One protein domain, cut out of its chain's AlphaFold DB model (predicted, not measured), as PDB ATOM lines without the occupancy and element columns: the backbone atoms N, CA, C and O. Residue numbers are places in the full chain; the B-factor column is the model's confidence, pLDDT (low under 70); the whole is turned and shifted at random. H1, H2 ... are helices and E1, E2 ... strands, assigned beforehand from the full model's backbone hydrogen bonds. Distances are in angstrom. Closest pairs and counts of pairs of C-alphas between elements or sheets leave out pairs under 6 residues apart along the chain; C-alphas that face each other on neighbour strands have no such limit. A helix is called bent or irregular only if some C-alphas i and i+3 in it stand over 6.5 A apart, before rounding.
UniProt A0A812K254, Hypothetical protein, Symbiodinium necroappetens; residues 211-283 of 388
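Overview. This is residues 211 to 283 of the 388 residues of the protein "Hypothetical protein" of Symbiodinium necroappetens (UniProt A0A812K254). Helix H1 covers one face of the ribbon E2 - E3, nearer E2; a smaller ribbon, E1 - E4, stands crosswise at one end, with residues 233 to 238 sticking out beyond it, and H2 is at the other end. Both ribbons are antiparallel. The 73 printed residues, mixed in class, include H1 E1 E2 H2 E3 E4 in order. The whole is loose: radius of gyration of the C-alphas 15.3 A, spans 47 by 22 by 19 A.

Along the chain. E2 is residues 243 to 248, 16.6 A; E3, 267 to 272, 15.4 A. H1, 211 to 226, 22.1 A, begins at C-alpha 211 (-0.269, 19.764, -96.106) and is only just irregular: C-alphas 221 and 224 are 6.8 A apart. H2 is 249 to 253, E1 227 to 230; E4, 279 to 282, ends at C-alpha 282 (20.532, 4.440, -97.020).

Arrangement. E2 and E3 are antiparallel at 155 degrees; N 245 and O 270 are 2.9 A apart, within hydrogen-bond range. The closest C-alphas of H1 and E2, Thr 220 and Lys 243, are 4.8 A apart. E1 and E4 are antiparallel at 147 degrees, with N 228 and O 281 at 2.8 A. H1 and H2 are apart. Each O i to N i+4 pair is within range in H2, 9 of 12 in H1.

Size, cuts and confidence. The printed part has no cut. Links E1 to E2 and H2 to E3 are long. pLDDT is under 70 in 26 residues, among them 230 to 241.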
ATOM      1  N   LEU A 211      -0.855  20.967 -96.714       83.44
ATOM      2  CA  LEU A 211      -0.269  19.764 -96.106       83.44
ATOM      3  C   LEU A 211       0.800  19.116 -96.995       83.44
ATOM      4  O   LEU A 211       1.900  18.871 -96.519       83.44
ATOM      5  N   ALA A 212       0.514  18.916 -98.285       87.19
ATOM      6  CA  ALA A 212       1.491  18.359 -99.221       87.19
ATOM      7  C   ALA A 212       2.797  19.165 -99.252       87.19
ATOM      8  O   ALA A 212       3.857  18.583 -99.077       87.19
ATOM      9  N   LYS A 213       2.723  20.500 -99.356       90.50
ATOM     10  CA  LYS A 213       3.911  21.372 -99.378       90.50
ATOM     11  C   LYS A 213       4.690  21.348 -98.066       90.50
ATOM     12  O   LYS A 213       5.911  21.421 -98.084       90.50
ATOM     13  N   MET A 214       3.993  21.269 -96.929       90.25
ATOM     14  CA  MET A 214       4.650  21.113 -95.628       90.25
ATOM     15  C   MET A 214       5.417  19.792 -95.579       90.25
ATOM     16  O   MET A 214       6.592  19.786 -95.228       90.25
ATOM     17  N   LEU A 215       4.754  18.686 -95.927       88.19
ATOM     18  CA  LEU A 215       5.372  17.365 -95.901       88.19
ATOM     19  C   LEU A 215       6.557  17.297 -96.874       88.19
ATOM     20  O   LEU A 215       7.618  16.826 -96.493       88.19
ATOM     21  N   GLU A 216       6.396  17.818 -98.088       90.75
ATOM     22  CA  GLU A 216       7.439  17.918 -99.113       90.75
ATOM     23  C   GLU A 216       8.669  18.685 -98.604       90.75
ATOM     24  O   GLU A 216       9.797  18.194 -98.699       90.75
ATOM     25  N   ALA A 217       8.457  19.855 -97.993       90.25
ATOM     26  CA  ALA A 217       9.531  20.675 -97.440       90.25
ATOM     27  C   ALA A 217      10.259  19.975 -96.282       90.25
ATOM     28  O   ALA A 217      11.492  19.977 -96.238       90.25
ATOM     29  N   GLU A 218       9.526  19.354 -95.354       88.75
ATOM     30  CA  GLU A 218      10.143  18.668 -94.217       88.75
ATOM     31  C   GLU A 218      10.846  17.373 -94.621       88.75
ATOM     32  O   GLU A 218      11.971  17.130 -94.179       88.75
ATOM     33  N   PHE A 219      10.265  16.580 -95.524       87.75
ATOM     34  CA  PHE A 219      10.944  15.408 -96.067       87.75
ATOM     35  C   PHE A 219      12.207  15.798 -96.838       87.75
ATOM     36  O   PHE A 219      13.250  15.191 -96.612       87.75
ATOM     37  N   THR A 220      12.161  16.848 -97.663       88.00
ATOM     38  CA  THR A 220      13.348  17.374 -98.361       88.00
ATOM     39  C   THR A 220      14.460  17.758 -97.382       88.00
ATOM     40  O   THR A 220      15.626  17.463 -97.625       88.00
ATOM     41  N   ARG A 221      14.122  18.348 -96.229       84.00
ATOM     42  CA  ARG A 221      15.101  18.662 -95.171       84.00
ATOM     43  C   ARG A 221      15.655  17.425 -94.464       84.00
ATOM     44  O   ARG A 221      16.773  17.467 -93.958       84.00
ATOM     45  N   LEU A 222      14.863  16.360 -94.343       81.50
ATOM     46  CA  LEU A 222      15.244  15.149 -93.612       81.50
ATOM     47  C   LEU A 222      16.049  14.173 -94.455       81.50
ATOM     48  O   LEU A 222      16.990  13.575 -93.944       81.50
ATOM     49  N   VAL A 223      15.710  14.020 -95.728       82.06
ATOM     50  CA  VAL A 223      16.315  13.033 -96.625       82.06
ATOM     51  C   VAL A 223      17.856  13.056 -96.611       82.06
ATOM     52  O   VAL A 223      18.440  11.984 -96.441       82.06
ATOM     53  N   PRO A 224      18.550  14.210 -96.668       77.62
ATOM     54  CA  PRO A 224      20.014  14.237 -96.609       77.62
ATOM     55  C   PRO A 224      20.607  13.661 -95.312       77.62
ATOM     56  O   PRO A 224      21.765  13.243 -95.291       77.62
ATOM     57  N   LYS A 225      19.840  13.603 -94.215       75.31
ATOM     58  CA  LYS A 225      20.276  12.971 -92.959       75.31
ATOM     59  C   LYS A 225      20.261  11.444 -93.020       75.31
ATOM     60  O   LYS A 225      21.000  10.821 -92.266       75.31
ATOM     61  N   PHE A 226      19.459  10.856 -93.907       74.75
ATOM     62  CA  PHE A 226      19.178   9.416 -93.952       74.75
ATOM     63  C   PHE A 226      19.679   8.714 -95.212       74.75
ATOM     64  O   PHE A 226      19.868   7.500 -95.199       74.75
ATOM     65  N   PHE A 227      19.918   9.460 -96.287       75.56
ATOM     66  CA  PHE A 227      20.318   8.919 -97.581       75.56
ATOM     67  C   PHE A 227      21.650   9.523 -98.040       75.56
ATOM     68  O   PHE A 227      21.987  10.660 -97.703       75.56
ATOM     69  N   LEU A 228      22.414   8.737 -98.791       72.19
ATOM     70  CA  LEU A 228      23.610   9.134 -99.523       72.19
ATOM     71  C   LEU A 228      23.315   9.071-101.017       72.19
ATOM     72  O   LEU A 228      22.570   8.202-101.472       72.19
ATOM     73  N   VAL A 229      23.926   9.982-101.768       71.88
ATOM     74  CA  VAL A 229      23.988   9.903-103.226       71.88
ATOM     75  C   VAL A 229      25.389   9.439-103.591       71.88
ATOM     76  O   VAL A 229      26.353  10.194-103.454       71.88
ATOM     77  N   GLU A 230      25.509   8.191-104.024       64.44
ATOM     78  CA  GLU A 230      26.760   7.646-104.536       64.44
ATOM     79  C   GLU A 230      27.005   8.236-105.929       64.44
ATOM     80  O   GLU A 230      26.255   7.994-106.878       64.44
ATOM     81  N   THR A 231      28.048   9.059-106.038       57.12
ATOM     82  CA  THR A 231      28.542   9.589-107.311       57.12
ATOM     83  C   THR A 231      29.820   8.863-107.713       57.12
ATOM     84  O   THR A 231      30.654   8.546-106.865       57.12
ATOM     85  N   ALA A 232      30.008   8.642-109.016       46.31
ATOM     86  CA  ALA A 232      31.297   8.227-109.567       46.31
ATOM     87  C   ALA A 232      32.412   9.230-109.162       46.31
ATOM     88  O   ALA A 232      32.119  10.414-108.989       46.31
ATOM     89  N   PRO A 233      33.674   8.787-109.002       44.28
ATOM     90  CA  PRO A 233      34.732   9.521-108.287       44.28
ATOM     91  C   PRO A 233      35.269  10.800-108.960       44.28
ATOM     92  O   PRO A 233      36.198  11.410-108.433       44.28
ATOM     93  N   GLU A 234      34.708  11.244-110.083       42.47
ATOM     94  CA  GLU A 234      35.170  12.434-110.799       42.47
ATOM     95  C   GLU A 234      34.059  13.496-110.873       42.47
ATOM     96  O   GLU A 234      32.997  13.237-111.432       42.47
ATOM     97  N   LEU A 235      34.369  14.696-110.357       42.75
ATOM     98  CA  LEU A 235      33.675  16.000-110.460       42.75
ATOM     99  C   LEU A 235      32.907  16.553-109.234       42.75
ATOM    100  O   LEU A 235      31.817  16.123-108.875       42.75
ATOM    101  N   ASP A 236      33.529  17.608-108.690       40.09
ATOM    102  CA  ASP A 236      33.038  18.878-108.129       40.09
ATOM    103  C   ASP A 236      31.735  18.982-107.307       40.09
ATOM    104  O   ASP A 236      30.614  18.929-107.802       40.09
ATOM    105  N   LYS A 237      31.952  19.355-106.036       42.44
ATOM    106  CA  LYS A 237      31.489  20.597-105.379       42.44
ATOM    107  C   LYS A 237      30.184  21.217-105.906       42.44
ATOM    108  O   LYS A 237      30.180  22.247-106.574       42.44
ATOM    109  N   GLY A 238      29.065  20.675-105.449       39.72
ATOM    110  CA  GLY A 238      27.770  21.344-105.465       39.72
ATOM    111  C   GLY A 238      26.821  20.586-104.552       39.72
ATOM    112  O   GLY A 238      26.767  19.363-104.625       39.72
ATOM    113  N   VAL A 239      26.144  21.297-103.651       47.38
ATOM    114  CA  VAL A 239      25.174  20.771-102.679       47.38
ATOM    115  C   VAL A 239      24.350  19.637-103.305       47.38
ATOM    116  O   VAL A 239      23.590  19.865-104.246       47.38
ATOM    117  N   GLN A 240      24.531  18.407-102.813       53.16
ATOM    118  CA  GLN A 240      23.727  17.253-103.222       53.16
ATOM    119  C   GLN A 240      22.304  17.442-102.678       53.16
ATOM    120  O   GLN A 240      21.961  16.955-101.603       53.16
ATOM    121  N   GLU A 241      21.471  18.206-103.382       67.44
ATOM    122  CA  GLU A 241      20.084  18.431-102.977       67.44
ATOM    123  C   GLU A 241      19.219  17.261-103.446       67.44
ATOM    124  O   GLU A 241      18.531  17.343-104.463       67.44
ATOM    125  N   LEU A 242      19.242  16.157-102.695       78.50
ATOM    126  CA  LEU A 242      18.107  15.241-102.718       78.50
ATOM    127  C   LEU A 242      16.850  16.032-102.344       78.50
ATOM    128  O   LEU A 242      16.832  16.734-101.329       78.50
ATOM    129  N   LYS A 243      15.807  15.912-103.161       87.00
ATOM    130  CA  LYS A 243      14.523  16.575-102.923       87.00
ATOM    131  C   LYS A 243      13.419  15.553-102.816       87.00
ATOM    132  O   LYS A 243      13.532  14.433-103.310       87.00
ATOM    133  N   VAL A 244      12.353  15.943-102.146       88.94
ATOM    134  CA  VAL A 244      11.087  15.234-102.222       88.94
ATOM    135  C   VAL A 244      10.130  16.103-103.005       88.94
ATOM    136  O   VAL A 244      10.073  17.304-102.774       88.94
ATOM    137  N   GLU A 245       9.408  15.491-103.932       90.44
ATOM    138  CA  GLU A 245       8.348  16.130-104.703       90.44
ATOM    139  C   GLU A 245       7.033  15.403-104.437       90.44
ATOM    140  O   GLU A 245       7.003  14.179-104.269       90.44
ATOM    141  N   TYR A 246       5.941  16.155-104.380       89.25
ATOM    142  CA  TYR A 246       4.608  15.597-104.228       89.25
ATOM    143  C   TYR A 246       3.846  15.626-105.551       89.25
ATOM    144  O   TYR A 246       3.616  16.696-106.115       89.25
ATOM    145  N   ASP A 247       3.340  14.465-105.962       87.06
ATOM    146  CA  ASP A 247       2.405  14.354-107.077       87.06
ATOM    147  C   ASP A 247       1.007  13.956-106.595       87.06
ATOM    148  O   ASP A 247       0.834  12.995-105.833       87.06
ATOM    149  N   GLU A 248      -0.019  14.660-107.081       83.12
ATOM    150  CA  GLU A 248      -1.418  14.277-106.861       83.12
ATOM    151  C   GLU A 248      -1.708  12.921-107.530       83.12
ATOM    152  O   GLU A 248      -1.237  12.635-108.631       83.12
ATOM    153  N   TYR A 249      -2.504  12.066-106.876       78.38
ATOM    154  CA  TYR A 249      -2.762  10.701-107.358       78.38
ATOM    155  C   TYR A 249      -3.326  10.678-108.785       78.38
ATOM    156  O   TYR A 249      -2.891   9.885-109.619       78.38
ATOM    157  N   THR A 250      -4.238  11.602-109.084       73.25
ATOM    158  CA  THR A 250      -4.834  11.794-110.412       73.25
ATOM    159  C   THR A 250      -3.797  12.119-111.483       73.25
ATOM    160  O   THR A 250      -3.939  11.658-112.612       73.25
ATOM    161  N   ALA A 251      -2.732  12.847-111.139       66.62
ATOM    162  CA  ALA A 251      -1.641  13.161-112.056       66.62
ATOM    163  C   ALA A 251      -0.730  11.949-112.323       66.62
ATOM    164  O   ALA A 251      -0.209  11.811-113.426       66.62
ATOM    165  N   VAL A 252      -0.563  11.050-111.343       68.44
ATOM    166  CA  VAL A 252       0.294   9.854-111.472       68.44
ATOM    167  C   VAL A 252      -0.428   8.694-112.160       68.44
ATOM    168  O   VAL A 252       0.153   8.015-113.002       68.44
ATOM    169  N   GLN A 253      -1.683   8.443-111.790       70.75
ATOM    170  CA  GLN A 253      -2.460   7.275-112.230       70.75
ATOM    171  C   GLN A 253      -3.454   7.607-113.355       70.75
ATOM    172  O   GLN A 253      -4.051   6.703-113.938       70.75
ATOM    173  N   GLY A 254      -3.669   8.895-113.660       70.44
ATOM    174  CA  GLY A 254      -4.648   9.345-114.658       70.44
ATOM    175  C   GLY A 254      -6.105   9.048-114.280       70.44
ATOM    176  O   GLY A 254      -6.983   9.097-115.141       70.44
ATOM    177  N   LYS A 255      -6.365   8.689-113.016       71.88
ATOM    178  CA  LYS A 255      -7.667   8.264-112.484       71.88
ATOM    179  C   LYS A 255      -7.880   8.806-111.073       71.88
ATOM    180  O   LYS A 255      -6.919   9.137-110.382       71.88
ATOM    181  N   GLU A 256      -9.142   8.896-110.655       74.19
ATOM    182  CA  GLU A 256      -9.505   9.280-109.286       74.19
ATOM    183  C   GLU A 256      -8.917   8.305-108.245       74.19
ATOM    184  O   GLU A 256      -8.763   7.121-108.554       74.19
ATOM    185  N   PRO A 257      -8.601   8.776-107.023       69.38
ATOM    186  CA  PRO A 257      -8.112   7.953-105.921       69.38
ATOM    187  C   PRO A 257      -8.956   6.706-105.678       69.38
ATOM    188  O   PRO A 257     -10.130   6.808-105.312       69.38
ATOM    189  N   GLU A 258      -8.347   5.530-105.809       63.38
ATOM    190  CA  GLU A 258      -8.964   4.293-105.343       63.38
ATOM    191  C   GLU A 258      -8.865   4.213-103.811       63.38
ATOM    192  O   GLU A 258      -7.865   4.610-103.200       63.38
ATOM    193  N   ALA A 259      -9.941   3.747-103.175       66.06
ATOM    194  CA  ALA A 259      -9.936   3.453-101.749       66.06
ATOM    195  C   ALA A 259      -9.267   2.091-101.527       66.06
ATOM    196  O   ALA A 259      -9.709   1.083-102.079       66.06
ATOM    197  N   GLU A 260      -8.221   2.056-100.709       60.41
ATOM    198  CA  GLU A 260      -7.545   0.827-100.302       60.41
ATOM    199  C   GLU A 260      -7.957   0.509 -98.858       60.41
ATOM    200  O   GLU A 260      -7.395   1.016 -97.882       60.41
ATOM    201  N   GLY A 261      -9.032  -0.274 -98.718       67.56
ATOM    202  CA  GLY A 261      -9.707  -0.471 -97.434       67.56
ATOM    203  C   GLY A 261     -10.355   0.825 -96.932       67.56
ATOM    204  O   GLY A 261     -11.134   1.445 -97.653       67.56
ATOM    205  N   ASP A 262     -10.017   1.240 -95.707       65.25
ATOM    206  CA  ASP A 262     -10.525   2.472 -95.078       65.25
ATOM    207  C   ASP A 262      -9.708   3.732 -95.443       65.25
ATOM    208  O   ASP A 262      -9.993   4.829 -94.953       65.25
ATOM    209  N   TYR A 263      -8.678   3.599 -96.286       66.00
ATOM    210  CA  TYR A 263      -7.762   4.683 -96.646       66.00
ATOM    211  C   TYR A 263      -7.969   5.144 -98.092       66.00
ATOM    212  O   TYR A 263      -8.251   4.350 -98.984       66.00
ATOM    213  N   VAL A 264      -7.790   6.445 -98.337       72.88
ATOM    214  CA  VAL A 264      -7.842   7.039 -99.682       72.88
ATOM    215  C   VAL A 264      -6.461   7.571-100.041       72.88
ATOM    216  O   VAL A 264      -5.952   8.481 -99.379       72.88
ATOM    217  N   VAL A 265      -5.866   7.044-101.110       75.12
ATOM    218  CA  VAL A 265      -4.539   7.467-101.569       75.12
ATOM    219  C   VAL A 265      -4.648   8.806-102.302       75.12
ATOM    220  O   VAL A 265      -5.121   8.882-103.429       75.12
ATOM    221  N   ARG A 266      -4.213   9.902-101.675       79.69
ATOM    222  CA  ARG A 266      -4.327  11.252-102.267       79.69
ATOM    223  C   ARG A 266      -3.179  11.633-103.197       79.69
ATOM    224  O   ARG A 266      -3.339  12.540-104.006       79.69
ATOM    225  N   GLY A 267      -2.033  10.974-103.095       83.00
ATOM    226  CA  GLY A 267      -0.872  11.230-103.942       83.00
ATOM    227  C   GLY A 267       0.350  10.457-103.484       83.00
ATOM    228  O   GLY A 267       0.247   9.597-102.609       83.00
ATOM    229  N   VAL A 268       1.494  10.773-104.081       84.31
ATOM    230  CA  VAL A 268       2.763  10.080-103.848       84.31
ATOM    231  C   VAL A 268       3.856  11.108-103.584       84.31
ATOM    232  O   VAL A 268       3.983  12.082-104.319       84.31
ATOM    233  N   MET A 269       4.644  10.874-102.535       85.75
ATOM    234  CA  MET A 269       5.894  11.593-102.284       85.75
ATOM    235  C   MET A 269       7.023  10.842-102.988       85.75
ATOM    236  O   MET A 269       7.231   9.657-102.720       85.75
ATOM    237  N   LYS A 270       7.733  11.510-103.893       87.81
ATOM    238  CA  LYS A 270       8.821  10.931-104.682       87.81
ATOM    239  C   LYS A 270      10.147  11.504-104.233       87.81
ATOM    240  O   LYS A 270      10.295  12.715-104.137       87.81
ATOM    241  N   LEU A 271      11.113  10.626-103.996       85.12
ATOM    242  CA  LEU A 271      12.493  11.030-103.800       85.12
ATOM    243  C   LEU A 271      13.122  11.323-105.163       85.12
ATOM    244  O   LEU A 271      13.176  10.445-106.024       85.12
ATOM    245  N   VAL A 272      13.584  12.553-105.351       85.94
ATOM    246  CA  VAL A 272      14.174  13.040-106.595       85.94
ATOM    247  C   VAL A 272      15.672  13.208-106.396       85.94
ATOM    248  O   VAL A 272      16.135  13.968-105.541       85.94
ATOM    249  N   SER A 273      16.424  12.460-107.200       79.62
ATOM    250  CA  SER A 273      17.870  12.608-107.311       79.62
ATOM    251  C   SER A 273      18.205  13.778-108.237       79.62
ATOM    252  O   SER A 273      17.566  13.912-109.283       79.62
ATOM    253  N   PRO A 274      19.243  14.577-107.935       71.12
ATOM    254  CA  PRO A 274      19.723  15.607-108.855       71.12
ATOM    255  C   PRO A 274      20.243  15.034-110.185       71.12
ATOM    256  O   PRO A 274      20.405  15.785-111.146       71.12
ATOM    257  N   ARG A 275      20.516  13.720-110.268       69.69
ATOM    258  CA  ARG A 275      20.974  13.056-111.496       69.69
ATOM    259  C   ARG A 275      20.280  11.714-111.725       69.69
ATOM    260  O   ARG A 275      20.007  10.981-110.778       69.69
ATOM    261  N   GLN A 276      20.054  11.373-112.994       67.88
ATOM    262  CA  GLN A 276      19.424  10.109-113.403       67.88
ATOM    263  C   GLN A 276      20.318   8.875-113.185       67.88
ATOM    264  O   GLN A 276      19.798   7.769-113.098       67.88
ATOM    265  N   ASP A 277      21.639   9.058-113.101       71.25
ATOM    266  CA  ASP A 277      22.644   8.003-112.902       71.25
ATOM    267  C   ASP A 277      23.047   7.807-111.432       71.25
ATOM    268  O   ASP A 277      23.827   6.911-111.120       71.25
ATOM    269  N   ALA A 278      22.535   8.642-110.524       69.44
ATOM    270  CA  ALA A 278      22.923   8.606-109.124       69.44
ATOM    271  C   ALA A 278      22.281   7.419-108.401       69.44
ATOM    272  O   ALA A 278      21.058   7.244-108.417       69.44
ATOM    273  N   GLN A 279      23.108   6.639-107.711       72.75
ATOM    274  CA  GLN A 279      22.628   5.574-106.848       72.75
ATOM    275  C   GLN A 279      22.348   6.148-105.459       72.75
ATOM    276  O   GLN A 279      23.217   6.751-104.831       72.75
ATOM    277  N   ILE A 280      21.113   5.989-104.983       73.12
ATOM    278  CA  ILE A 280      20.724   6.420-103.640       73.12
ATOM    279  C   ILE A 280      20.852   5.226-102.702       73.12
ATOM    280  O   ILE A 280      20.196   4.203-102.905       73.12
ATOM    281  N   THR A 281      21.657   5.368-101.654       70.06
ATOM    282  CA  THR A 281      21.808   4.346-100.614       70.06
ATOM    283  C   THR A 281      21.426   4.901 -99.248       70.06
ATOM    284  O   THR A 281      21.570   6.088 -98.962       70.06
ATOM    285  N   MET A 282      20.855   4.052 -98.392       67.38
ATOM    286  CA  MET A 282      20.532   4.440 -97.020       67.38
ATOM    287  C   MET A 282      21.825   4.546 -96.208       67.38
ATOM    288  O   MET A 282      22.703   3.686 -96.305       67.38
ATOM    289  N   LYS A 283      21.931   5.575 -95.367       65.12
ATOM    290  CA  LYS A 283      23.008   5.679 -94.383       65.12
ATOM    291  C   LYS A 283      22.854   4.546 -93.375       65.12
ATOM    292  O   LYS A 283      21.929   4.543 -92.572       65.12
TER     293      LYS A 283